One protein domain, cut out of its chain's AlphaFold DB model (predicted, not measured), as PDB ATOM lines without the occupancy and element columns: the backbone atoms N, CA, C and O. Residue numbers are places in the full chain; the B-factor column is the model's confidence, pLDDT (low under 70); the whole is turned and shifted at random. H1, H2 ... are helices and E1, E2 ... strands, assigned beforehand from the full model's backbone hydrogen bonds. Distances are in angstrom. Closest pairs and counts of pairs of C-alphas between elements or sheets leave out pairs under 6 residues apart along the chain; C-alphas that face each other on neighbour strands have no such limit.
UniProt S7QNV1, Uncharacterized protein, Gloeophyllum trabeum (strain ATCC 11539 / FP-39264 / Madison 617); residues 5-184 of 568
ATOM      1  N   ARG A   5      46.340 -50.903   0.213       92.94
ATOM      2  CA  ARG A   5      45.305 -49.962   0.674       92.94
ATOM      3  C   ARG A   5      44.764 -49.087  -0.442       92.94
ATOM      4  O   ARG A   5      43.582 -48.771  -0.440       92.94
ATOM      5  N   GLU A   6      45.619 -48.653  -1.355       92.38
ATOM      6  CA  GLU A   6      45.219 -47.740  -2.415       92.38
ATOM      7  C   GLU A   6      44.479 -48.463  -3.526       92.38
ATOM      8  O   GLU A   6      43.468 -47.953  -3.993       92.38
ATOM      9  N   VAL A   7      44.882 -49.690  -3.848       93.75
ATOM     10  CA  VAL A   7      44.122 -50.565  -4.749       93.75
ATOM     11  C   VAL A   7      42.738 -50.872  -4.170       93.75
ATOM     12  O   VAL A   7      41.736 -50.692  -4.861       93.75
ATOM     13  N   LYS A   8      42.651 -51.203  -2.873       94.06
ATOM     14  CA  LYS A   8      41.361 -51.380  -2.183       94.06
ATOM     15  C   LYS A   8      40.551 -50.085  -2.083       94.06
ATOM     16  O   LYS A   8      39.330 -50.134  -2.038       94.06
ATOM     17  N   ALA A   9      41.192 -48.920  -2.042       93.50
ATOM     18  CA  ALA A   9      40.474 -47.650  -2.068       93.50
ATOM     19  C   ALA A   9      39.878 -47.348  -3.443       93.50
ATOM     20  O   ALA A   9      38.761 -46.847  -3.499       93.50
ATOM     21  N   MET A  10      40.589 -47.669  -4.528       93.81
ATOM     22  CA  MET A  10      40.049 -47.560  -5.886       93.81
ATOM     23  C   MET A  10      38.850 -48.492  -6.059       93.81
ATOM     24  O   MET A  10      37.797 -48.039  -6.480       93.81
ATOM     25  N   ASP A  11      38.989 -49.751  -5.648       94.44
ATOM     26  CA  ASP A  11      37.915 -50.751  -5.603       94.44
ATOM     27  C   ASP A  11      36.670 -50.216  -4.875       94.44
ATOM     28  O   ASP A  11      35.606 -50.065  -5.470       94.44
ATOM     29  N   LYS A  12      36.834 -49.770  -3.621       93.25
ATOM     30  CA  LYS A  12      35.734 -49.211  -2.821       93.25
ATOM     31  C   LYS A  12      35.153 -47.915  -3.369       93.25
ATOM     32  O   LYS A  12      33.963 -47.675  -3.197       93.25
ATOM     33  N   PHE A  13      35.959 -47.081  -4.015       93.81
ATOM     34  CA  PHE A  13      35.448 -45.898  -4.691       93.81
ATOM     35  C   PHE A  13      34.576 -46.273  -5.893       93.81
ATOM     36  O   PHE A  13      33.491 -45.719  -6.042       93.81
ATOM     37  N   ILE A  14      35.018 -47.219  -6.727       94.56
ATOM     38  CA  ILE A  14      34.245 -47.654  -7.896       94.56
ATOM     39  C   ILE A  14      32.957 -48.342  -7.435       94.56
ATOM     40  O   ILE A  14      31.898 -48.003  -7.950       94.56
ATOM     41  N   GLU A  15      33.013 -49.225  -6.432       93.38
ATOM     42  CA  GLU A  15      31.816 -49.815  -5.814       93.38
ATOM     43  C   GLU A  15      30.834 -48.730  -5.339       93.38
ATOM     44  O   GLU A  15      29.646 -48.796  -5.639       93.38
ATOM     45  N   GLU A  16      31.308 -47.699  -4.628       92.19
ATOM     46  CA  GLU A  16      30.458 -46.598  -4.151       92.19
ATOM     47  C   GLU A  16      29.813 -45.829  -5.317       92.19
ATOM     48  O   GLU A  16      28.621 -45.512  -5.267       92.19
ATOM     49  N   VAL A  17      30.574 -45.560  -6.385       91.94
ATOM     50  CA  VAL A  17      30.063 -44.921  -7.605       91.94
ATOM     51  C   VAL A  17      28.991 -45.791  -8.255       91.94
ATOM     52  O   VAL A  17      27.899 -45.297  -8.534       91.94
ATOM     53  N   LEU A  18      29.265 -47.080  -8.461       91.69
ATOM     54  CA  LEU A  18      28.328 -48.005  -9.098       91.69
ATOM     55  C   LEU A  18      27.066 -48.192  -8.260       91.69
ATOM     56  O   LEU A  18      25.977 -48.133  -8.818       91.69
ATOM     57  N   ASN A  19      27.177 -48.321  -6.938       89.88
ATOM     58  CA  ASN A  19      26.023 -48.448  -6.048       89.88
ATOM     59  C   ASN A  19      25.164 -47.177  -6.043       89.88
ATOM     60  O   ASN A  19      23.938 -47.254  -6.145       89.88
ATOM     61  N   THR A  20      25.794 -46.000  -6.004       87.19
ATOM     62  CA  THR A  20      25.079 -44.715  -6.077       87.19
ATOM     63  C   THR A  20      24.360 -44.554  -7.420       87.19
ATOM     64  O   THR A  20      23.220 -44.101  -7.461       87.19
ATOM     65  N   ARG A  21      24.987 -44.956  -8.533       77.94
ATOM     66  CA  ARG A  21      24.412 -44.826  -9.885       77.94
ATOM     67  C   ARG A  21      23.396 -45.918 -10.218       77.94
ATOM     68  O   ARG A  21      22.414 -45.643 -10.904       77.94
ATOM     69  N   ALA A  22      23.575 -47.133  -9.706       68.62
ATOM     70  CA  ALA A  22      22.595 -48.211  -9.810       68.62
ATOM     71  C   ALA A  22      21.297 -47.828  -9.093       68.62
ATOM     72  O   ALA A  22      20.212 -48.025  -9.641       68.62
ATOM     73  N   PHE A  23      21.405 -47.179  -7.929       59.94
ATOM     74  CA  PHE A  23      20.255 -46.583  -7.251       59.94
ATOM     75  C   PHE A  23      19.518 -45.569  -8.147       59.94
ATOM     76  O   PHE A  23      18.296 -45.461  -8.087       59.94
ATOM     77  N   TRP A  24      20.231 -44.878  -9.042       70.94
ATOM     78  CA  TRP A  24      19.655 -43.901  -9.978       70.94
ATOM     79  C   TRP A  24      19.192 -44.520 -11.304       70.94
ATOM     80  O   TRP A  24      18.789 -43.791 -12.206       70.94
ATOM     81  N   LYS A  25      19.227 -45.856 -11.436       86.00
ATOM     82  CA  LYS A  25      18.883 -46.589 -12.667       86.00
ATOM     83  C   LYS A  25      19.682 -46.115 -13.892       86.00
ATOM     84  O   LYS A  25      19.167 -46.125 -15.011       86.00
ATOM     85  N   CYS A  26      20.935 -45.705 -13.687       86.62
ATOM     86  CA  CYS A  26      21.826 -45.325 -14.779       86.62
ATOM     87  C   CYS A  26      22.118 -46.522 -15.696       86.62
ATOM     88  O   CYS A  26      22.279 -47.657 -15.240       86.62
ATOM     89  N   ASP A  27      22.246 -46.255 -16.995       92.75
ATOM     90  CA  ASP A  27      22.720 -47.247 -17.957       92.75
ATOM     91  C   ASP A  27      24.238 -47.424 -17.812       92.75
ATOM     92  O   ASP A  27      25.019 -46.504 -18.065       92.75
ATOM     93  N   LEU A  28      24.640 -48.620 -17.380       95.00
ATOM     94  CA  LEU A  28      26.033 -49.013 -17.159       95.00
ATOM     95  C   LEU A  28      26.667 -49.669 -18.395       95.00
ATOM     96  O   LEU A  28      27.682 -50.359 -18.276       95.00
ATOM     97  N   THR A  29      26.074 -49.472 -19.571       96.56
ATOM     98  CA  THR A  29      26.644 -49.868 -20.861       96.56
ATOM     99  C   THR A  29      27.727 -48.880 -21.289       96.56
ATOM    100  O   THR A  29      27.514 -47.663 -21.291       96.56
ATOM    101  N   VAL A  30      28.899 -49.392 -21.663       96.81
ATOM    102  CA  VAL A  30      30.007 -48.562 -22.144       96.81
ATOM    103  C   VAL A  30      29.650 -48.013 -23.528       96.81
ATOM    104  O   VAL A  30      29.337 -48.761 -24.452       96.81
ATOM    105  N   GLN A  31      29.721 -46.695 -23.680       97.25
ATOM    106  CA  GLN A  31      29.497 -45.988 -24.939       97.25
ATOM    107  C   GLN A  31      30.812 -45.777 -25.689       97.25
ATOM    108  O   GLN A  31      30.897 -46.043 -26.887       97.25
ATOM    109  N   ASN A  32      31.852 -45.325 -24.981       97.62
ATOM    110  CA  ASN A  32      33.159 -45.018 -25.559       97.62
ATOM    111  C   ASN A  32      34.294 -45.368 -24.592       97.62
ATOM    112  O   ASN A  32      34.119 -45.387 -23.373       97.62
ATOM    113  N   ILE A  33      35.484 -45.583 -25.155       97.12
ATOM    114  CA  ILE A  33      36.735 -45.685 -24.403       97.12
ATOM    115  C   ILE A  33      37.601 -44.481 -24.778       97.12
ATOM    116  O   ILE A  33      37.724 -44.156 -25.956       97.12
ATOM    117  N   TRP A  34      38.201 -43.824 -23.795       98.06
ATOM    118  CA  TRP A  34      38.999 -42.611 -23.965       98.06
ATOM    119  C   TRP A  34      40.423 -42.806 -23.467       98.06
ATOM    120  O   TRP A  34      40.649 -43.542 -22.507       98.06
ATOM    121  N   ALA A  35      41.380 -42.099 -24.064       97.50
ATOM    122  CA  ALA A  35      42.729 -41.988 -23.521       97.50
ATOM    123  C   ALA A  35      43.421 -40.696 -23.964       97.50
ATOM    124  O   ALA A  35      43.034 -40.064 -24.948       97.50
ATOM    125  N   ASP A  36      44.487 -40.333 -23.259       97.62
ATOM    126  CA  ASP A  36      45.482 -39.389 -23.752       97.62
ATOM    127  C   ASP A  36      46.575 -40.107 -24.542       97.62
ATOM    128  O   ASP A  36      47.004 -41.220 -24.218       97.62
ATOM    129  N   ALA A  37      47.077 -39.425 -25.570       96.56
ATOM    130  CA  ALA A  37      48.257 -39.849 -26.303       96.56
ATOM    131  C   ALA A  37      49.533 -39.519 -25.516       96.56
ATOM    132  O   ALA A  37      49.647 -38.467 -24.875       96.56
ATOM    133  N   THR A  38      50.534 -40.390 -25.614       95.56
ATOM    134  CA  THR A  38      51.914 -40.048 -25.242       95.56
ATOM    135  C   THR A  38      52.442 -38.944 -26.160       95.56
ATOM    136  O   THR A  38      51.926 -38.742 -27.257       95.56
ATOM    137  N   ASP A  39      53.499 -38.241 -25.761       95.69
ATOM    138  CA  ASP A  39      54.072 -37.171 -26.596       95.69
ATOM    139  C   ASP A  39      54.552 -37.697 -27.959       95.69
ATOM    140  O   ASP A  39      54.372 -37.050 -28.985       95.69
ATOM    141  N   LYS A  40      55.071 -38.930 -27.998       95.50
ATOM    142  CA  LYS A  40      55.469 -39.593 -29.249       95.50
ATOM    143  C   LYS A  40      54.279 -39.919 -30.151       95.50
ATOM    144  O   LYS A  40      54.396 -39.807 -31.366       95.50
ATOM    145  N   GLU A  41      53.163 -40.355 -29.574       96.25
ATOM    146  CA  GLU A  41      51.928 -40.622 -30.323       96.25
ATOM    147  C   GLU A  41      51.304 -39.322 -30.833       96.25
ATOM    148  O   GLU A  41      50.853 -39.273 -31.972       96.25
ATOM    149  N   GLN A  42      51.345 -38.261 -30.024       96.81
ATOM    150  CA  GLN A  42      50.851 -36.933 -30.372       96.81
ATOM    151  C   GLN A  42      51.534 -36.371 -31.622       96.81
ATOM    152  O   GLN A  42      50.849 -35.920 -32.535       96.81
ATOM    153  N   LEU A  43      52.863 -36.477 -31.701       96.81
ATOM    154  CA  LEU A  43      53.647 -36.016 -32.854       96.81
ATOM    155  C   LEU A  43      53.367 -36.796 -34.147       96.81
ATOM    156  O   LEU A  43      53.579 -36.271 -35.234       96.81
ATOM    157  N   LYS A  44      52.931 -38.055 -34.039       96.56
ATOM    158  CA  LYS A  44      52.700 -38.947 -35.188       96.56
ATOM    159  C   LYS A  44      51.235 -39.039 -35.604       96.56
ATOM    160  O   LYS A  44      50.931 -39.683 -36.603       96.56
ATOM    161  N   SER A  45      50.325 -38.481 -34.813       96.31
ATOM    162  CA  SER A  45      48.895 -38.595 -35.073       96.31
ATOM    163  C   SER A  45      48.471 -37.642 -36.181       96.31
ATOM    164  O   SER A  45      48.917 -36.499 -36.214       96.31
ATOM    165  N   SER A  46      47.564 -38.085 -37.047       96.00
ATOM    166  CA  SER A  46      46.822 -37.222 -37.973       96.00
ATOM    167  C   SER A  46      45.566 -36.613 -37.336       96.00
ATOM    168  O   SER A  46      44.921 -35.756 -37.933       96.00
ATOM    169  N   ASN A  47      45.191 -37.042 -36.127       96.06
ATOM    170  CA  ASN A  47      44.018 -36.525 -35.435       96.06
ATOM    171  C   ASN A  47      44.354 -35.183 -34.762       96.06
ATOM    172  O   ASN A  47      45.149 -35.133 -33.823       96.06
ATOM    173  N   VAL A  48      43.695 -34.107 -35.202       96.12
ATOM    174  CA  VAL A  48      43.917 -32.736 -34.709       96.12
ATOM    175  C   VAL A  48      43.745 -32.629 -33.188       96.12
ATOM    176  O   VAL A  48      44.532 -31.959 -32.519       96.12
ATOM    177  N   ARG A  49      42.774 -33.343 -32.595       96.06
ATOM    178  CA  ARG A  49      42.576 -33.344 -31.131       96.06
ATOM    179  C   ARG A  49      43.763 -33.966 -30.405       96.06
ATOM    180  O   ARG A  49      44.195 -33.449 -29.375       96.06
ATOM    181  N   VAL A  50      44.294 -35.058 -30.954       97.12
ATOM    182  CA  VAL A  50      45.470 -35.742 -30.410       97.12
ATOM    183  C   VAL A  50      46.696 -34.841 -30.503       97.12
ATOM    184  O   VAL A  50      47.393 -34.678 -29.503       97.12
ATOM    185  N   GLN A  51      46.915 -34.195 -31.652       97.12
ATOM    186  CA  GLN A  51      48.000 -33.229 -31.872       97.12
ATOM    187  C   GLN A  51      47.935 -32.034 -30.913       97.12
ATOM    188  O   GLN A  51      48.970 -31.575 -30.432       97.12
ATOM    189  N   ALA A  52      46.732 -31.568 -30.576       96.56
ATOM    190  CA  ALA A  52      46.510 -30.511 -29.591       96.56
ATOM    191  C   ALA A  52      46.607 -31.000 -28.126       96.56
ATOM    192  O   ALA A  52      46.509 -30.207 -27.190       96.56
ATOM    193  N   GLY A  53      46.855 -32.294 -27.899       96.56
ATOM    194  CA  GLY A  53      47.052 -32.870 -26.570       96.56
ATOM    195  C   GLY A  53      45.757 -33.071 -25.781       96.56
ATOM    196  O   GLY A  53      45.806 -33.118 -24.550       96.56
ATOM    197  N   HIS A  54      44.612 -33.165 -26.458       97.44
ATOM    198  CA  HIS A  54      43.339 -33.521 -25.835       97.44
ATOM    199  C   HIS A  54      43.169 -35.039 -25.758       97.44
ATOM    200  O   HIS A  54      43.721 -35.790 -26.567       97.44
ATOM    201  N   ALA A  55      42.333 -35.475 -24.814       97.44
ATOM    202  CA  ALA A  55      41.895 -36.857 -24.777       97.44
ATOM    203  C   ALA A  55      41.072 -37.164 -26.037       97.44
ATOM    204  O   ALA A  55      40.316 -36.315 -26.540       97.44
ATOM    205  N   TYR A  56      41.232 -38.380 -26.545       97.81
ATOM    206  CA  TYR A  56      40.601 -38.843 -27.771       97.81
ATOM    207  C   TYR A  56      39.941 -40.203 -27.562       97.81
ATOM    208  O   TYR A  56      40.320 -40.978 -26.679       97.81
ATOM    209  N   LYS A  57      38.910 -40.456 -28.367       97.56
ATOM    210  CA  LYS A  57      38.169 -41.711 -28.363       97.56
ATOM    211  C   LYS A  57      39.023 -42.800 -29.009       97.56
ATOM    212  O   LYS A  57      39.584 -42.592 -30.082       97.56
ATOM    213  N   LEU A  58      39.108 -43.948 -28.350       95.69
ATOM    214  CA  LEU A  58      39.718 -45.153 -28.888       95.69
ATOM    215  C   LEU A  58      38.696 -45.918 -29.730       95.69
ATOM    216  O   LEU A  58      37.522 -46.025 -29.368       95.69
ATOM    217  N   ASP A  59      39.167 -46.487 -30.828       93.31
ATOM    218  CA  ASP A  59      38.390 -47.342 -31.715       93.31
ATOM    219  C   ASP A  59      39.189 -48.597 -32.100       93.31
ATOM    220  O   ASP A  59      40.317 -48.820 -31.644       93.31
ATOM    221  N   THR A  60      38.606 -49.427 -32.962       92.44
ATOM    222  CA  THR A  60      39.208 -50.678 -33.439       92.44
ATOM    223  C   THR A  60      40.511 -50.479 -34.222       92.44
ATOM    224  O   THR A  60      41.268 -51.437 -34.391       92.44
ATOM    225  N   SER A  61      40.813 -49.260 -34.680       92.19
ATOM    226  CA  SER A  61      42.075 -48.918 -35.348       92.19
ATOM    227  C   SER A  61      43.211 -48.607 -34.364       92.19
ATOM    228  O   SER A  61      44.371 -48.500 -34.775       92.19
ATOM    229  N   CYS A  62      42.918 -48.502 -33.061       92.75
ATOM    230  CA  CYS A  62      43.896 -48.147 -32.040       92.75
ATOM    231  C   CYS A  62      45.061 -49.157 -31.972       92.75
ATOM    232  O   CYS A  62      44.914 -50.345 -31.656       92.75
ATOM    233  N   LYS A  63      46.269 -48.647 -32.233       93.50
ATOM    234  CA  LYS A  63      47.545 -49.376 -32.110       93.50
ATOM    235  C   LYS A  63      48.340 -48.963 -30.869       93.50
ATOM    236  O   LYS A  63      49.488 -49.371 -30.723       93.50
ATOM    237  N   CYS A  64      47.755 -48.143 -29.998       92.88
ATOM    238  CA  CYS A  64      48.441 -47.630 -28.824       92.88
ATOM    239  C   CYS A  64      48.759 -48.751 -27.842       92.88
ATOM    240  O   CYS A  64      47.909 -49.574 -27.492       92.88
ATOM    241  N   MET A  65      50.003 -48.727 -27.383       93.25
ATOM    242  CA  MET A  65      50.541 -49.642 -26.393       93.25
ATOM    243  C   MET A  65      50.902 -48.840 -25.149       93.25
ATOM    244  O   MET A  65      51.247 -47.653 -25.225       93.25
ATOM    245  N   ARG A  66      50.808 -49.462 -23.984       90.75
ATOM    246  CA  ARG A  66      51.120 -48.810 -22.713       90.75
ATOM    247  C   ARG A  66      51.761 -49.797 -21.751       90.75
ATOM    248  O   ARG A  66      51.597 -51.000 -21.901       90.75
ATOM    249  N   GLY A  67      52.484 -49.279 -20.768       86.06
ATOM    250  CA  GLY A  67      53.281 -50.078 -19.844       86.06
ATOM    251  C   GLY A  67      54.763 -49.734 -19.935       86.06
ATOM    252  O   GLY A  67      55.166 -48.760 -20.577       86.06
ATOM    253  N   GLN A  68      55.588 -50.535 -19.267       84.38
ATOM    254  CA  GLN A  68      57.041 -50.372 -19.302       84.38
ATOM    255  C   GLN A  68      57.595 -50.754 -20.676       84.38
ATOM    256  O   GLN A  68      56.998 -51.568 -21.368       84.38
ATOM    257  N   LYS A  69      58.740 -50.175 -21.063       84.69
ATOM    258  CA  LYS A  69      59.350 -50.323 -22.398       84.69
ATOM    259  C   LYS A  69      59.345 -51.767 -22.919       84.69
ATOM    260  O   LYS A  69      58.963 -51.984 -24.060       84.69
ATOM    261  N   ASP A  70      59.705 -52.722 -22.067       85.56
ATOM    262  CA  ASP A  70      59.875 -54.130 -22.448       85.56
ATOM    263  C   ASP A  70      58.636 -54.993 -22.166       85.56
ATOM    264  O   ASP A  70      58.656 -56.201 -22.352       85.56
ATOM    265  N   ASN A  71      57.553 -54.381 -21.691       86.25
ATOM    266  CA  ASN A  71      56.311 -55.050 -21.336       86.25
ATOM    267  C   ASN A  71      55.142 -54.093 -21.594       86.25
ATOM    268  O   ASN A  71      54.501 -53.594 -20.666       86.25
ATOM    269  N   GLN A  72      54.924 -53.746 -22.859       90.50
ATOM    270  CA  GLN A  72      53.771 -52.941 -23.231       90.50
ATOM    271  C   GLN A  72      52.607 -53.842 -23.635       90.50
ATOM    272  O   GLN A  72      52.791 -54.840 -24.327       90.50
ATOM    273  N   THR A  73      51.398 -53.458 -23.248       92.06
ATOM    274  CA  THR A  73      50.155 -54.143 -23.603       92.06
ATOM    275  C   THR A  73      49.257 -53.224 -24.437       92.06
ATOM    276  O   THR A  73      49.379 -51.994 -24.346       92.06
ATOM    277  N   PRO A  74      48.378 -53.784 -25.291       93.75
ATOM    278  CA  PRO A  74      47.424 -52.990 -26.055       93.75
ATOM    279  C   PRO A  74      46.469 -52.231 -25.136       93.75
ATOM    280  O   PRO A  74      45.842 -52.819 -24.257       93.75
ATOM    281  N   LEU A  75      46.323 -50.926 -25.373       93.19
ATOM    282  CA  LEU A  75      45.387 -50.103 -24.609       93.19
ATOM    283  C   LEU A  75      43.927 -50.429 -24.955       93.19
ATOM    284  O   LEU A  75      43.075 -50.471 -24.069       93.19
ATOM    285  N   PHE A  76      43.652 -50.697 -26.233       94.06
ATOM    286  CA  PHE A  76      42.349 -51.139 -26.726       94.06
ATOM    287  C   PHE A  76      42.274 -52.677 -26.779       94.06
ATOM    288  O   PHE A  76      43.287 -53.299 -27.124       94.06
ATOM    289  N   PRO A  77      41.111 -53.301 -26.491       92.62
ATOM    290  CA  PRO A  77      40.957 -54.755 -26.503       92.62
ATOM    291  C   PRO A  77      41.446 -55.393 -27.819       92.62
ATOM    292  O   PRO A  77      40.869 -55.143 -28.880       92.62
ATOM    293  N   PRO A  78      42.503 -56.230 -27.804       90.81
ATOM    294  CA  PRO A  78      43.060 -56.796 -29.033       90.81
ATOM    295  C   PRO A  78      42.110 -57.790 -29.713       90.81
ATOM    296  O   PRO A  78      42.123 -57.889 -30.936       90.81
ATOM    297  N   MET A  79      41.246 -58.466 -28.949       89.31
ATOM    298  CA  MET A  79      40.217 -59.381 -29.464       89.31
ATOM    299  C   MET A  79      39.127 -58.690 -30.290       89.31
ATOM    300  O   MET A  79      38.319 -59.362 -30.922       89.31
ATOM    301  N   TRP A  80      39.098 -57.358 -30.311       88.50
ATOM    302  CA  TRP A  80      38.180 -56.584 -31.143       88.50
ATOM    303  C   TRP A  80      38.809 -56.050 -32.430       88.50
ATOM    304  O   TRP A  80      38.204 -55.257 -33.149       88.50
ATOM    305  N   LYS A  81      40.020 -56.499 -32.759       82.25
ATOM    306  CA  LYS A  81      40.652 -56.209 -34.046       82.25
ATOM    307  C   LYS A  81      40.152 -57.218 -35.086       82.25
ATOM    308  O   LYS A  81      40.769 -58.261 -35.269       82.25
ATOM    309  N   GLY A  82      39.033 -56.936 -35.761       80.19
ATOM    310  CA  GLY A  82      38.554 -57.772 -36.873       80.19
ATOM    311  C   GLY A  82      37.084 -57.584 -37.262       80.19
ATOM    312  O   GLY A  82      36.306 -56.966 -36.537       80.19
ATOM    313  N   ARG A  83      36.695 -58.142 -38.422       75.69
ATOM    314  CA  ARG A  83      35.283 -58.256 -38.830       75.69
ATOM    315  C   ARG A  83      34.585 -59.233 -37.874       75.69
ATOM    316  O   ARG A  83      35.048 -60.355 -37.725       75.69
ATOM    317  N   GLY A  84      33.506 -58.797 -37.222       79.31
ATOM    318  CA  GLY A  84      32.769 -59.604 -36.236       79.31
ATOM    319  C   GLY A  84      33.148 -59.356 -34.772       79.31
ATOM    320  O   GLY A  84      32.660 -60.065 -33.894       79.31
ATOM    321  N   ALA A  85      33.987 -58.356 -34.483       81.81
ATOM    322  CA  ALA A  85      34.197 -57.900 -33.113       81.81
ATOM    323  C   ALA A  85      32.868 -57.460 -32.479       81.81
ATOM    324  O   ALA A  85      32.081 -56.746 -33.105       81.81
ATOM    325  N   ALA A  86      32.633 -57.869 -31.230       86.62
ATOM    326  CA  ALA A  86      31.485 -57.385 -30.479       86.62
ATOM    327  C   ALA A  86      31.558 -55.848 -30.359       86.62
ATOM    328  O   ALA A  86      32.650 -55.303 -30.162       86.62
ATOM    329  N   PRO A  87      30.430 -55.129 -30.489       90.56
ATOM    330  CA  PRO A  87      30.434 -53.677 -30.385       90.56
ATOM    331  C   PRO A  87      30.804 -53.233 -28.964       90.56
ATOM    332  O   PRO A  87      30.575 -53.967 -28.003       90.56
ATOM    333  N   ILE A  88      31.308 -52.000 -28.808       92.75
ATOM    334  CA  ILE A  88      31.614 -51.418 -27.484       92.75
ATOM    335  C   ILE A  88      30.393 -51.474 -26.552       92.75
ATOM    336  O   ILE A  88      30.538 -51.783 -25.373       92.75
ATOM    337  N   SER A  89      29.192 -51.300 -27.111       92.62
ATOM    338  CA  SER A  89      27.908 -51.404 -26.408       92.62
ATOM    339  C   SER A  89      27.582 -52.798 -25.853       92.62
ATOM    340  O   SER A  89      26.586 -52.956 -25.158       92.62
ATOM    341  N   SER A  90      28.395 -53.821 -26.136       93.94
ATOM    342  CA  SER A  90      28.291 -55.132 -25.479       93.94
ATOM    343  C   SER A  90      28.939 -55.168 -24.090       93.94
ATOM    344  O   SER A  90      28.732 -56.129 -23.348       93.94
ATOM    345  N   LEU A  91      29.725 -54.148 -23.727       95.25
ATOM    346  CA  LEU A  91      30.361 -54.040 -22.418       95.25
ATOM    347  C   LEU A  91      29.432 -53.361 -21.429       95.25
ATOM    348  O   LEU A  91      28.946 -52.257 -21.678       95.25
ATOM    349  N   ARG A  92      29.256 -53.987 -20.269       95.81
ATOM    350  CA  ARG A  92      28.408 -53.468 -19.205       95.81
ATOM    351  C   ARG A  92      28.994 -53.768 -17.836       95.81
ATOM    352  O   ARG A  92      29.373 -54.901 -17.565       95.81
ATOM    353  N   LEU A  93      29.013 -52.770 -16.957       94.69
ATOM    354  CA  LEU A  93      29.297 -52.997 -15.539       94.69
ATOM    355  C   LEU A  93      28.013 -53.383 -14.789       94.69
ATOM    356  O   LEU A  93      26.943 -52.822 -15.021       94.69
ATOM    357  N   GLY A  94      28.133 -54.344 -13.884       89.38
ATOM    358  CA  GLY A  94      27.146 -54.730 -12.884       89.38
ATOM    359  C   GLY A  94      27.632 -54.428 -11.458       89.38
ATOM    360  O   GLY A  94      28.755 -53.953 -11.277       89.38
ATOM    361  N   PRO A  95      26.799 -54.699 -10.436       83.75
ATOM    362  CA  PRO A  95      27.139 -54.443  -9.033       83.75
ATOM    363  C   PRO A  95      28.406 -55.173  -8.562       83.75
ATOM    364  O   PRO A  95      29.224 -54.586  -7.863       83.75
ATOM    365  N   ASP A  96      28.609 -56.409  -9.028       89.25
ATOM    366  CA  ASP A  96      29.750 -57.264  -8.661       89.25
ATOM    367  C   ASP A  96      30.864 -57.269  -9.725       89.25
ATOM    368  O   ASP A  96      31.725 -58.147  -9.756       89.25
ATOM    369  N   SER A  97      30.849 -56.293 -10.636       93.62
ATOM    370  CA  SER A  97      31.825 -56.199 -11.726       93.62
ATOM    371  C   SER A  97      33.190 -55.683 -11.298       93.62
ATOM    372  O   SER A  97      34.090 -55.601 -12.131       93.62
ATOM    373  N   VAL A  98      33.361 -55.286 -10.042       94.75
ATOM    374  CA  VAL A  98      34.616 -54.726  -9.547       94.75
ATOM    375  C   VAL A  98      35.190 -55.669  -8.515       94.75
ATOM    376  O   VAL A  98      34.506 -56.141  -7.613       94.75
ATOM    377  N   SER A  99      36.469 -55.962  -8.669       93.88
ATOM    378  CA  SER A  99      37.231 -56.681  -7.662       93.88
ATOM    379  C   SER A  99      38.639 -56.129  -7.615       93.88
ATOM    380  O   SER A  99      39.107 -55.449  -8.534       93.88
ATOM    381  N   SER A 100      39.360 -56.427  -6.545       94.44
ATOM    382  CA  SER A 100      40.762 -56.062  -6.474       94.44
ATOM    383  C   SER A 100      41.568 -57.070  -5.675       94.44
ATOM    384  O   SER A 100      41.096 -57.633  -4.684       94.44
ATOM    385  N   THR A 101      42.801 -57.304  -6.113       92.25
ATOM    386  CA  THR A 101      43.691 -58.305  -5.528       92.25
ATOM    387  C   THR A 101      45.139 -57.859  -5.664       92.25
ATOM    388  O   THR A 101      45.613 -57.539  -6.758       92.25
ATOM    389  N   GLY A 102      45.853 -57.818  -4.540       90.62
ATOM    390  CA  GLY A 102      47.230 -57.337  -4.477       90.62
ATOM    391  C   GLY A 102      47.392 -55.928  -5.052       90.62
ATOM    392  O   GLY A 102      46.901 -54.959  -4.478       90.62
ATOM    393  N   HIS A 103      48.097 -55.821  -6.181       91.38
ATOM    394  CA  HIS A 103      48.315 -54.559  -6.896       91.38
ATOM    395  C   HIS A 103      47.318 -54.289  -8.034       91.38
ATOM    396  O   HIS A 103      47.532 -53.346  -8.789       91.38
ATOM    397  N   THR A 104      46.268 -55.098  -8.197       93.00
ATOM    398  CA  THR A 104      45.389 -55.059  -9.376       93.00
ATOM    399  C   THR A 104      43.951 -54.710  -9.002       93.00
ATOM    400  O   THR A 104      43.402 -55.296  -8.073       93.00
ATOM    401  N   VAL A 105      43.333 -53.802  -9.756       94.62
ATOM    402  CA  VAL A 105      41.880 -53.582  -9.817       94.62
ATOM    403  C   VAL A 105      41.363 -54.244 -11.092       94.62
ATOM    404  O   VAL A 105      41.941 -54.045 -12.159       94.62
ATOM    405  N   THR A 106      40.293 -55.020 -10.999       95.31
ATOM    406  CA  THR A 106      39.691 -55.734 -12.126       95.31
ATOM    407  C   THR A 106      38.264 -55.252 -12.350       95.31
ATOM    408  O   THR A 106      37.489 -55.163 -11.401       95.31
ATOM    409  N   LEU A 107      37.935 -54.965 -13.609       96.44
ATOM    410  CA  LEU A 107      36.599 -54.627 -14.090       96.44
ATOM    411  C   LEU A 107      36.089 -55.753 -15.003       96.44
ATOM    412  O   LEU A 107      36.659 -55.985 -16.070       96.44
ATOM    413  N   ASP A 108      35.034 -56.454 -14.594       96.06
ATOM    414  CA  ASP A 108      34.303 -57.432 -15.409       96.06
ATOM    415  C   ASP A 108      33.161 -56.721 -16.144       96.06
ATOM    416  O   ASP A 108      32.144 -56.359 -15.553       96.06
ATOM    417  N   PHE A 109      33.330 -56.519 -17.448       95.62
ATOM    418  CA  PHE A 109      32.334 -55.888 -18.307       95.62
ATOM    419  C   PHE A 109      31.342 -56.885 -18.926       95.62
ATOM    420  O   PHE A 109      30.597 -56.507 -19.830       95.62
ATOM    421  N   GLY A 110      31.352 -58.158 -18.517       94.50
ATOM    422  CA  GLY A 110      30.583 -59.233 -19.138       94.50
ATOM    423  C   GLY A 110      31.447 -60.042 -20.108       94.50
ATOM    424  O   GLY A 110      32.123 -60.972 -19.675       94.50
ATOM    425  N   PRO A 111      31.450 -59.757 -21.425       93.56
ATOM    426  CA  PRO A 111      32.244 -60.539 -22.374       93.56
ATOM    427  C   PRO A 111      33.758 -60.298 -22.245       93.56
ATOM    428  O   PRO A 111      34.543 -61.171 -22.629       93.56
ATOM    429  N   LEU A 112      34.173 -59.151 -21.689       94.56
ATOM    430  CA  LEU A 112      35.575 -58.796 -21.466       94.56
ATOM    431  C   LEU A 112      35.857 -58.453 -20.006       94.56
ATOM    432  O   LEU A 112      35.064 -57.795 -19.339       94.56
ATOM    433  N   VAL A 113      37.048 -58.832 -19.559       95.19
ATOM    434  CA  VAL A 113      37.594 -58.487 -18.249       95.19
ATOM    435  C   VAL A 113      38.840 -57.636 -18.450       95.19
ATOM    436  O   VAL A 113      39.738 -58.001 -19.217       95.19
ATOM    437  N   LEU A 114      38.893 -56.509 -17.751       95.31
ATOM    438  CA  LEU A 114      40.034 -55.609 -17.709       95.31
ATOM    439  C   LEU A 114      40.703 -55.691 -16.342       95.31
ATOM    440  O   LEU A 114      40.117 -55.287 -15.344       95.31
ATOM    441  N   SER A 115      41.958 -56.123 -16.300       94.38
ATOM    442  CA  SER A 115      42.787 -56.042 -15.096       94.38
ATOM    443  C   SER A 115      43.785 -54.894 -15.217       94.38
ATOM    444  O   SER A 115      44.584 -54.852 -16.157       94.38
ATOM    445  N   MET A 116      43.752 -53.974 -14.255       91.88
ATOM    446  CA  MET A 116      44.631 -52.815 -14.172       91.88
ATOM    447  C   MET A 116      45.499 -52.842 -12.921       91.88
ATOM    448  O   MET A 116      44.992 -52.860 -11.806       91.88
ATOM    449  N   ALA A 117      46.813 -52.762 -13.106       91.25
ATOM    450  CA  ALA A 117      47.789 -52.623 -12.031       91.25
ATOM    451  C   ALA A 117      48.325 -51.179 -12.000       91.25
ATOM    452  O   ALA A 117      49.288 -50.860 -12.717       91.25
ATOM    453  N   PRO A 118      47.679 -50.273 -11.237       87.88
ATOM    454  CA  PRO A 118      48.052 -48.865 -11.204       87.88
ATOM    455  C   PRO A 118      49.485 -48.675 -10.665       87.88
ATOM    456  O   PRO A 118      49.985 -49.476  -9.871       87.88
ATOM    457  N   LEU A 119      50.176 -47.612 -11.098       86.56
ATOM    458  CA  LEU A 119      51.498 -47.215 -10.580       86.56
ATOM    459  C   LEU A 119      51.390 -45.976  -9.686       86.56
ATOM    460  O   LEU A 119      50.294 -45.485  -9.439       86.56
ATOM    461  N   THR A 120      52.510 -45.533  -9.085       73.44
ATOM    462  CA  THR A 120      52.547 -44.530  -7.986       73.44
ATOM    463  C   THR A 120      51.769 -43.258  -8.275       73.44
ATOM    464  O   THR A 120      51.435 -42.561  -7.333       73.44
ATOM    465  N   HIS A 121      51.481 -42.955  -9.534       84.31
ATOM    466  CA  HIS A 121      50.802 -41.736  -9.925       84.31
ATOM    467  C   HIS A 121      49.461 -41.993 -10.603       84.31
ATOM    468  O   HIS A 121      48.983 -41.107 -11.297       84.31
ATOM    469  N   THR A 122      48.855 -43.167 -10.400       88.44
ATOM    470  CA  THR A 122      47.569 -43.530 -10.995       88.44
ATOM    471  C   THR A 122      46.443 -43.499  -9.958       88.44
ATOM    472  O   THR A 122      46.599 -44.056  -8.876       88.44
ATOM    473  N   SER A 123      45.315 -42.874 -10.290       90.56
ATOM    474  CA  SER A 123      44.075 -42.860  -9.503       90.56
ATOM    475  C   SER A 123      42.892 -43.299 -10.355       90.56
ATOM    476  O   SER A 123      42.997 -43.340 -11.580       90.56
ATOM    477  N   VAL A 124      41.763 -43.585  -9.713       93.31
ATOM    478  CA  VAL A 124      40.466 -43.639 -10.387       93.31
ATOM    479  C   VAL A 124      39.654 -42.405  -9.996       93.31
ATOM    480  O   VAL A 124      39.686 -41.974  -8.844       93.31
ATOM    481  N   GLN A 125      38.938 -41.836 -10.957       93.44
ATOM    482  CA  GLN A 125      37.992 -40.745 -10.765       93.44
ATOM    483  C   GLN A 125      36.695 -41.050 -11.502       93.44
ATOM    484  O   GLN A 125      36.677 -41.781 -12.493       93.44
ATOM    485  N   CYS A 126      35.613 -40.456 -11.019       94.00
ATOM    486  CA  CYS A 126      34.330 -40.434 -11.699       94.00
ATOM    487  C   CYS A 126      34.015 -38.986 -12.055       94.00
ATOM    488  O   CYS A 126      34.172 -38.103 -11.216       94.00
ATOM    489  N   TYR A 127      33.561 -38.756 -13.280       92.69
ATOM    490  CA  TYR A 127      33.121 -37.452 -13.756       92.69
ATOM    491  C   TYR A 127      31.682 -37.546 -14.236       92.69
ATOM    492  O   TYR A 127      31.317 -38.530 -14.877       92.69
ATOM    493  N   SER A 128      30.874 -36.510 -14.004       92.44
ATOM    494  CA  SER A 128      29.619 -36.382 -14.752       92.44
ATOM    495  C   SER A 128      29.924 -36.262 -16.250       92.44
ATOM    496  O   SER A 128      30.988 -35.752 -16.624       92.44
ATOM    497  N   ARG A 129      28.996 -36.684 -17.116       93.00
ATOM    498  CA  ARG A 129      29.165 -36.536 -18.569       93.00
ATOM    499  C   ARG A 129      29.443 -35.087 -18.974       93.00
ATOM    500  O   ARG A 129      30.401 -34.824 -19.692       93.00
ATOM    501  N   SER A 130      28.678 -34.143 -18.425       91.62
ATOM    502  CA  SER A 130      28.867 -32.712 -18.695       91.62
ATOM    503  C   SER A 130      30.259 -32.223 -18.280       91.62
ATOM    504  O   SER A 130      30.936 -31.540 -19.048       91.62
ATOM    505  N   THR A 131      30.734 -32.608 -17.092       90.69
ATOM    506  CA  THR A 131      32.084 -32.266 -16.617       90.69
ATOM    507  C   THR A 131      33.163 -32.866 -17.519       90.69
ATOM    508  O   THR A 131      34.160 -32.209 -17.819       90.69
ATOM    509  N   TRP A 132      32.977 -34.104 -17.973       94.94
ATOM    510  CA  TRP A 132      33.900 -34.749 -18.898       94.94
ATOM    511  C   TRP A 132      33.992 -33.987 -20.225       94.94
ATOM    512  O   TRP A 132      35.085 -33.627 -20.661       94.94
ATOM    513  N   GLU A 133      32.848 -33.677 -20.831       95.06
ATOM    514  CA  GLU A 133      32.754 -33.012 -22.131       95.06
ATOM    515  C   GLU A 133      33.266 -31.574 -22.103       95.06
ATOM    516  O   GLU A 133      33.955 -31.160 -23.038       95.06
ATOM    517  N   THR A 134      32.959 -30.825 -21.041       91.19
ATOM    518  CA  THR A 134      33.307 -29.402 -20.938       91.19
ATOM    519  C   THR A 134      34.693 -29.182 -20.350       91.19
ATOM    520  O   THR A 134      35.422 -28.338 -20.858       91.19
ATOM    521  N   ALA A 135      35.105 -29.937 -19.328       90.25
ATOM    522  CA  ALA A 135      36.361 -29.687 -18.620       90.25
ATOM    523  C   ALA A 135      37.470 -30.674 -18.990       90.25
ATOM    524  O   ALA A 135      38.604 -30.261 -19.230       90.25
ATOM    525  N   VAL A 136      37.191 -31.976 -19.075       94.19
ATOM    526  CA  VAL A 136      38.256 -32.947 -19.376       94.19
ATOM    527  C   VAL A 136      38.629 -32.893 -20.857       94.19
ATOM    528  O   VAL A 136      39.800 -32.701 -21.189       94.19
ATOM    529  N   LEU A 137      37.654 -33.007 -21.759       96.12
ATOM    530  CA  LEU A 137      37.906 -33.093 -23.199       96.12
ATOM    531  C   LEU A 137      38.397 -31.777 -23.824       96.12
ATOM    532  O   LEU A 137      39.090 -31.830 -24.841       96.12
ATOM    533  N   GLN A 138      38.086 -30.618 -23.236       94.44
ATOM    534  CA  GLN A 138      38.443 -29.302 -23.802       94.44
ATOM    535  C   GLN A 138      39.763 -28.729 -23.288       94.44
ATOM    536  O   GLN A 138      40.244 -27.738 -23.825       94.44
ATOM    537  N   ILE A 139      40.377 -29.325 -22.265       92.50
ATOM    538  CA  ILE A 139      41.634 -28.818 -21.704       92.50
ATOM    539  C   ILE A 139      42.770 -29.742 -22.140       92.50
ATOM    540  O   ILE A 139      42.689 -30.932 -21.856       92.50
ATOM    541  N   PRO A 140      43.847 -29.257 -22.775       95.12
ATOM    542  CA  PRO A 140      45.003 -30.088 -23.094       95.12
ATOM    543  C   PRO A 140      45.632 -30.724 -21.851       95.12
ATOM    544  O   PRO A 140      45.672 -30.132 -20.767       95.12
ATOM    545  N   LYS A 141      46.225 -31.909 -22.005       93.75
ATOM    546  CA  LYS A 141      46.833 -32.674 -20.904       93.75
ATOM    547  C   LYS A 141      47.869 -31.891 -20.078       93.75
ATOM    548  O   LYS A 141      47.928 -32.021 -18.856       93.75
ATOM    549  N   LYS A 142      48.631 -31.000 -20.727       90.44
ATOM    550  CA  LYS A 142      49.596 -30.079 -20.092       90.44
ATOM    551  C   LYS A 142      48.948 -29.169 -19.041       90.44
ATOM    552  O   LYS A 142      49.574 -28.845 -18.021       90.44
ATOM    553  N   ASP A 143      47.725 -28.732 -19.315       87.19
ATOM    554  CA  ASP A 143      46.987 -27.775 -18.496       87.19
ATOM    555  C   ASP A 143      46.110 -28.476 -17.449       87.19
ATOM    556  O   ASP A 143      45.907 -27.920 -16.369       87.19
ATOM    557  N   ARG A 144      45.683 -29.725 -17.700       89.06
ATOM    558  CA  ARG A 144      44.985 -30.561 -16.704       89.06
ATOM    559  C   ARG A 144      45.867 -30.981 -15.524       89.06
ATOM    560  O   ARG A 144      45.354 -31.160 -14.428       89.06
ATOM    561  N   LYS A 145      47.185 -31.122 -15.734       86.56
ATOM    562  CA  LYS A 145      48.153 -31.689 -14.758       86.56
ATOM    563  C   LYS A 145      47.908 -33.164 -14.410       86.56
ATOM    564  O   LYS A 145      48.472 -33.676 -13.446       86.56
ATOM    565  N   PHE A 146      47.112 -33.843 -15.225       92.00
ATOM    566  CA  PHE A 146      46.921 -35.284 -15.216       92.00
ATOM    567  C   PHE A 146      46.649 -35.771 -16.639       92.00
ATOM    568  O   PHE A 146      46.230 -35.002 -17.513       92.00
ATOM    569  N   LEU A 147      46.879 -37.059 -16.849       94.12
ATOM    570  CA  LEU A 147      46.684 -37.763 -18.104       94.12
ATOM    571  C   LEU A 147      45.557 -38.781 -17.933       94.12
ATOM    572  O   LEU A 147      45.496 -39.477 -16.923       94.12
ATOM    573  N   VAL A 148      44.679 -38.903 -18.921       95.81
ATOM    574  CA  VAL A 148      43.678 -39.970 -18.989       95.81
ATOM    575  C   VAL A 148      44.388 -41.237 -19.458       95.81
ATOM    576  O   VAL A 148      44.665 -41.395 -20.646       95.81
ATOM    577  N   ALA A 149      44.715 -42.136 -18.527       94.62
ATOM    578  CA  ALA A 149      45.331 -43.414 -18.871       94.62
ATOM    579  C   ALA A 149      44.344 -44.293 -19.639       94.62
ATOM    580  O   ALA A 149      44.677 -44.795 -20.711       94.62
ATOM    581  N   ILE A 150      43.128 -44.420 -19.106       96.06
ATOM    582  CA  ILE A 150      41.972 -44.984 -19.800       96.06
ATOM    583  C   ILE A 150      40.684 -44.475 -19.141       96.06
ATOM    584  O   ILE A 150      40.614 -44.387 -17.917       96.06
ATOM    585  N   GLY A 151      39.679 -44.117 -19.934       96.94
ATOM    586  CA  GLY A 151      38.358 -43.699 -19.463       96.94
ATOM    587  C   GLY A 151      37.244 -44.507 -20.113       96.94
ATOM    588  O   GLY A 151      37.295 -44.749 -21.314       96.94
ATOM    589  N   PHE A 152      36.244 -44.901 -19.331       97.56
ATOM    590  CA  PHE A 152      35.045 -45.610 -19.773       97.56
ATOM    591  C   PHE A 152      33.857 -44.666 -19.668       97.56
ATOM    592  O   PHE A 152      33.460 -44.287 -18.565       97.56
ATOM    593  N   GLU A 153      33.331 -44.247 -20.814       97.75
ATOM    594  CA  GLU A 153      32.145 -43.400 -20.871       97.75
ATOM    595  C   GLU A 153      30.889 -44.258 -20.824       97.75
ATOM    596  O   GLU A 153      30.725 -45.170 -21.632       97.75
ATOM    597  N   PHE A 154      30.003 -43.919 -19.899       96.19
ATOM    598  CA  PHE A 154      28.647 -44.436 -19.768       96.19
ATOM    599  C   PHE A 154      27.655 -43.331 -20.137       96.19
ATOM    600  O   PHE A 154      28.045 -42.203 -20.445       96.19
ATOM    601  N   LYS A 155      26.352 -43.626 -20.077       94.81
ATOM    602  CA  LYS A 155      25.318 -42.652 -20.447       94.81
ATOM    603  C   LYS A 155      25.422 -41.333 -19.674       94.81
ATOM    604  O   LYS A 155      25.313 -40.278 -20.292       94.81
ATOM    605  N   ASP A 156      25.653 -41.401 -18.362       92.88
ATOM    606  CA  ASP A 156      25.552 -40.239 -17.463       92.88
ATOM    607  C   ASP A 156      26.895 -39.814 -16.842       92.88
ATOM    608  O   ASP A 156      27.013 -38.728 -16.266       92.88
ATOM    609  N   PHE A 157      27.922 -40.660 -16.933       95.06
ATOM    610  CA  PHE A 157      29.200 -40.437 -16.264       95.06
ATOM    611  C   PHE A 157      30.363 -41.099 -17.001       95.06
ATOM    612  O   PHE A 157      30.174 -41.951 -17.868       95.06
ATOM    613  N   VAL A 158      31.580 -40.720 -16.625       96.00
ATOM    614  CA  VAL A 158      32.816 -41.341 -17.098       96.00
ATOM    615  C   VAL A 158      33.625 -41.827 -15.908       96.00
ATOM    616  O   VAL A 158      33.946 -41.044 -15.013       96.00
ATOM    617  N   LEU A 159      33.977 -43.111 -15.915       96.06
ATOM    618  CA  LEU A 159      34.929 -43.689 -14.972       96.06
ATOM    619  C   LEU A 159      36.321 -43.669 -15.600       96.06
ATOM    620  O   LEU A 159      36.548 -44.324 -16.615       96.06
ATOM    621  N   ALA A 160      37.257 -42.927 -15.018       95.94
ATOM    622  CA  ALA A 160      38.571 -42.710 -15.606       95.94
ATOM    623  C   ALA A 160      39.702 -43.104 -14.661       95.94
ATOM    624  O   ALA A 160      39.765 -42.654 -13.522       95.94
ATOM    625  N   PHE A 161      40.642 -43.892 -15.174       94.62
ATOM    626  CA  PHE A 161      41.944 -44.089 -14.560       94.62
ATOM    627  C   PHE A 161      42.868 -42.973 -15.035       94.62
ATOM    628  O   PHE A 161      43.189 -42.867 -16.222       94.62
ATOM    629  N   LEU A 162      43.286 -42.126 -14.108       93.88
ATOM    630  CA  LEU A 162      44.120 -40.963 -14.380       93.88
ATOM    631  C   LEU A 162      45.541 -41.259 -13.946       93.88
ATOM    632  O   LEU A 162      45.733 -41.872 -12.905       93.88
ATOM    633  N   SER A 163      46.535 -40.818 -14.707       91.81
ATOM    634  CA  SER A 163      47.947 -40.974 -14.367       91.81
ATOM    635  C   SER A 163      48.714 -39.663 -14.511       91.81
ATOM    636  O   SER A 163      48.344 -38.822 -15.322       91.81
ATOM    637  N   ALA A 164      49.816 -39.484 -13.781       89.56
ATOM    638  CA  ALA A 164      50.722 -38.359 -14.037       89.56
ATOM    639  C   ALA A 164      51.624 -38.585 -15.262       89.56
ATOM    640  O   ALA A 164      52.135 -37.618 -15.819       89.56
ATOM    641  N   ASP A 165      51.831 -39.840 -15.673       89.19
ATOM    642  CA  ASP A 165      52.860 -40.222 -16.652       89.19
ATOM    643  C   ASP A 165      52.401 -41.264 -17.692       89.19
ATOM    644  O   ASP A 165      53.212 -41.726 -18.490       89.19
ATOM    645  N   LEU A 166      51.115 -41.649 -17.701       90.06
ATOM    646  CA  LEU A 166      50.569 -42.756 -18.516       90.06
ATOM    647  C   LEU A 166      51.267 -44.112 -18.287       90.06
ATOM    648  O   LEU A 166      51.102 -45.036 -19.087       90.06
ATOM    649  N   MET A 167      52.010 -44.258 -17.189       82.62
ATOM    650  CA  MET A 167      52.651 -45.511 -16.823       82.62
ATOM    651  C   MET A 167      51.728 -46.315 -15.911       82.62
ATOM    652  O   MET A 167      51.321 -45.868 -14.840       82.62
ATOM    653  N   PHE A 168      51.464 -47.552 -16.305       81.50
ATOM    654  CA  PHE A 168      50.944 -48.609 -15.440       81.50
ATOM    655  C   PHE A 168      51.824 -49.860 -15.605       81.50
ATOM    656  O   PHE A 168      52.758 -49.856 -16.414       81.50
ATOM    657  N   GLN A 169      51.642 -50.892 -14.779       74.06
ATOM    658  CA  GLN A 169      52.588 -52.012 -14.750       74.06
ATOM    659  C   GLN A 169      52.669 -52.746 -16.100       74.06
ATOM    660  O   GLN A 169      51.697 -52.816 -16.838       74.06
ATOM    661  N   ALA A 170      53.841 -53.330 -16.369       54.81
ATOM    662  CA  ALA A 170      54.179 -54.228 -17.476       54.81
ATOM    663  C   ALA A 170      53.047 -55.161 -17.968       54.81
ATOM    664  O   ALA A 170      52.898 -55.445 -19.149       54.81
ATOM    665  N   SER A 171      52.246 -55.653 -17.031       61.75
ATOM    666  CA  SER A 171      51.183 -56.627 -17.252       61.75
ATOM    667  C   SER A 171      49.810 -55.964 -17.100       61.75
ATOM    668  O   SER A 171      48.942 -56.497 -16.425       61.75
ATOM    669  N   SER A 172      49.632 -54.742 -17.599       63.31
ATOM    670  CA  SER A 172      48.403 -53.953 -17.465       63.31
ATOM    671  C   SER A 172      48.349 -52.889 -18.571       63.31
ATOM    672  O   SER A 172      49.419 -52.408 -18.937       63.31
ATOM    673  N   PRO A 173      47.156 -52.477 -19.055       76.38
ATOM    674  CA  PRO A 173      45.892 -53.178 -18.901       76.38
ATOM    675  C   PRO A 173      45.986 -54.551 -19.558       76.38
ATOM    676  O   PRO A 173      46.526 -54.698 -20.650       76.38
ATOM    677  N   ILE A 174      45.448 -55.570 -18.898       88.50
ATOM    678  CA  ILE A 174      45.235 -56.855 -19.555       88.50
ATOM    679  C   ILE A 174      43.757 -56.973 -19.850       88.50
ATOM    680  O   ILE A 174      42.937 -57.067 -18.939       88.50
ATOM    681  N   TRP A 175      43.460 -57.005 -21.140       91.44
ATOM    682  CA  TRP A 175      42.172 -57.412 -21.665       91.44
ATOM    683  C   TRP A 175      42.149 -58.930 -21.811       91.44
ATOM    684  O   TRP A 175      43.040 -59.508 -22.439       91.44
ATOM    685  N   ARG A 176      41.129 -59.576 -21.253       93.38
ATOM    686  CA  ARG A 176      40.846 -61.003 -21.453       93.38
ATOM    687  C   ARG A 176      39.393 -61.178 -21.847       93.38
ATOM    688  O   ARG A 176      38.541 -60.413 -21.397       93.38
ATOM    689  N   THR A 177      39.093 -62.202 -22.639       92.81
ATOM    690  CA  THR A 177      37.706 -62.678 -22.703       92.81
ATOM    691  C   THR A 177      37.330 -63.285 -21.353       92.81
ATOM    692  O   THR A 177      38.211 -63.722 -20.608       92.81
ATOM    693  N   LYS A 178      36.039 -63.355 -21.017       88.19
ATOM    694  CA  LYS A 178      35.610 -64.021 -19.774       88.19
ATOM    695  C   LYS A 178      36.096 -65.472 -19.699       88.19
ATOM    696  O   LYS A 178      36.553 -65.914 -18.652       88.19
ATOM    697  N   LYS A 179      36.084 -66.185 -20.830       90.50
ATOM    698  CA  LYS A 179      36.624 -67.546 -20.939       90.50
ATOM    699  C   LYS A 179      38.124 -67.588 -20.628       90.50
ATOM    700  O   LYS A 179      38.546 -68.404 -19.815       90.50
ATOM    701  N   ASP A 180      38.914 -66.691 -21.217       90.00
ATOM    702  CA  ASP A 180      40.363 -66.646 -20.979       90.00
ATOM    703  C   ASP A 180      40.696 -66.191 -19.558       90.00
ATOM    704  O   ASP A 180      41.678 -66.640 -18.976       90.00
ATOM    705  N   ALA A 181      39.884 -65.305 -18.976       86.19
ATOM    706  CA  ALA A 181      40.024 -64.890 -17.588       86.19
ATOM    707  C   ALA A 181      39.806 -66.064 -16.625       86.19
ATOM    708  O   ALA A 181      40.554 -66.187 -15.659       86.19
ATOM    709  N   LEU A 182      38.842 -66.944 -16.918       86.44
ATOM    710  CA  LEU A 182      38.594 -68.168 -16.150       86.44
ATOM    711  C   LEU A 182      39.676 -69.239 -16.362       86.44
ATOM    712  O   LEU A 182      39.918 -70.037 -15.463       86.44
ATOM    713  N   ALA A 183      40.322 -69.264 -17.531       91.38
ATOM    714  CA  ALA A 183      41.415 -70.190 -17.836       91.38
ATOM    715  C   ALA A 183      42.792 -69.706 -17.338       91.38
ATOM    716  O   ALA A 183      43.726 -70.502 -17.230       91.38
ATOM    717  N   ALA A 184      42.946 -68.406 -17.069       89.06
ATOM    718  CA  ALA A 184      44.186 -67.842 -16.552       89.06
ATOM    719  C   ALA A 184      44.509 -68.412 -15.157       89.06
ATOM    720  O   ALA A 184      43.594 -68.766 -14.410       89.06
TER     721      ALA A 184
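What this domain is: This is residues 5 to 184 of the 568 residues of an uncharacterized protein of Gloeophyllum trabeum (strain ATCC 11539 / FP-39264 / Madison 617) (UniProt S7QNV1). A strongly twisted five-strand sheet stands partly face to face with a four-strand sheet, and the long helix H1 is wedged between them along their edge strands E8 and E5. H4 covers the far face of the larger sheet, H6 stands on the far face of the smaller one, and the hairpin E3 and E4 and the short helices H2, H3 and H5 lie round the margins. The 180 printed residues include six named helices and eleven named strands, in the order H1 E1 H2 H3 E2 E3 E4 E5 E6 E7 E8 H4 H5 E9 E10 E11 H6. The sheets, E2 E1 E9 E10 E8 and E5 E6 E7 E11, are antiparallel, and the class is mixed. The whole is compact and rounded, with a radius of gyration of the C-alphas of 15.4 A and spans of 40 by 37 by 35 A.

Where its parts are: Look first for the larger sheet: E2 is residues 56 to 58, E1 32 to 35, E9 147 to 153 (15.8 A), E10 157 to 163 (18.9 A) and E8 122 to 128 (19.7 A), which begins at C-alpha 122, (47.569, -43.530, -10.995). The smaller sheet has E5 at 98 to 101, E6 at 104 to 108, E7 at 112 to 116 and E11 at 174 to 177; E3 is 65 to 68 and E4 71 to 74. Find C-alpha 5 at (45.305, -49.962, 0.674); from there H1 runs 26.5 A to residue 23. H2 is 39 to 44, H3 48 to 51, H4 129 to 136, H5 141 to 144, and H6 178 to 183, ending at (41.415, -70.190, -17.836).

How they stand to each other: In the larger sheet, see N 58 and O 33 at 2.8 A, N 34 and O 151 at 2.8 A, N 152 and O 159 at 2.8 A, and N 125 and O 160 at 2.8 A. H1 and H4 are on its opposite faces, three layers with the sheet between the two helices: H1 lies over E8 at a height over the sheet of 9.1 A, and H4 lies over E10 at a height over the sheet of 9.0 A; E8, H4 H5, E9 is a split strand-helix-strand unit, two strands that run the same way with helices between them along the chain and E10 between them in the sheet, with a right-handed crossover. H1 is also on the smaller sheet, at a height over the sheet of 8.9 A; the closest C-alphas of H1 and E5 are those of Asp 11 and Ser 100, 6.1 A apart. E5 E6 E7 is a meander, each strand the antiparallel neighbour of the one before, with N 99 and O 106 at 3.0 A and N 107 and O 114 at 2.8 A; across the neighbour strands E7 and E11, N 113 and O 176 are within hydrogen-bond range at 2.8 A. H6 stands up from this sheet at 60 degrees, on the opposite face from H1. H3 only grazes the larger sheet with residues 48 to 50; H2 and H3 only just touch, only at the corner, with 3 pairs of C-alphas within 8 A, Gln 42 and Gln 51 closest at 4.9 A. H5 is close to but not clearly touching H4, Val 136 and Arg 144 closest at 7.6 A between C-alphas. In the hairpin E3 and E4, N 66 and O 73 are 2.9 A apart. Each O i to N i+4 pair is within hydrogen-bond range in H1, H4 and H6, but 1 of 2 in H2; H3 and H5 are too short for one.

The domain as a whole: The two farthest C-alphas, of Phe 23 and Lys 44, are 43.5 A apart. The printed part has no cut; its one long link is residues 75 to 97, from E4 to E5. Mean pLDDT of the printed part is 91.1, with residues 22 to 23 and 170 to 172 under 70.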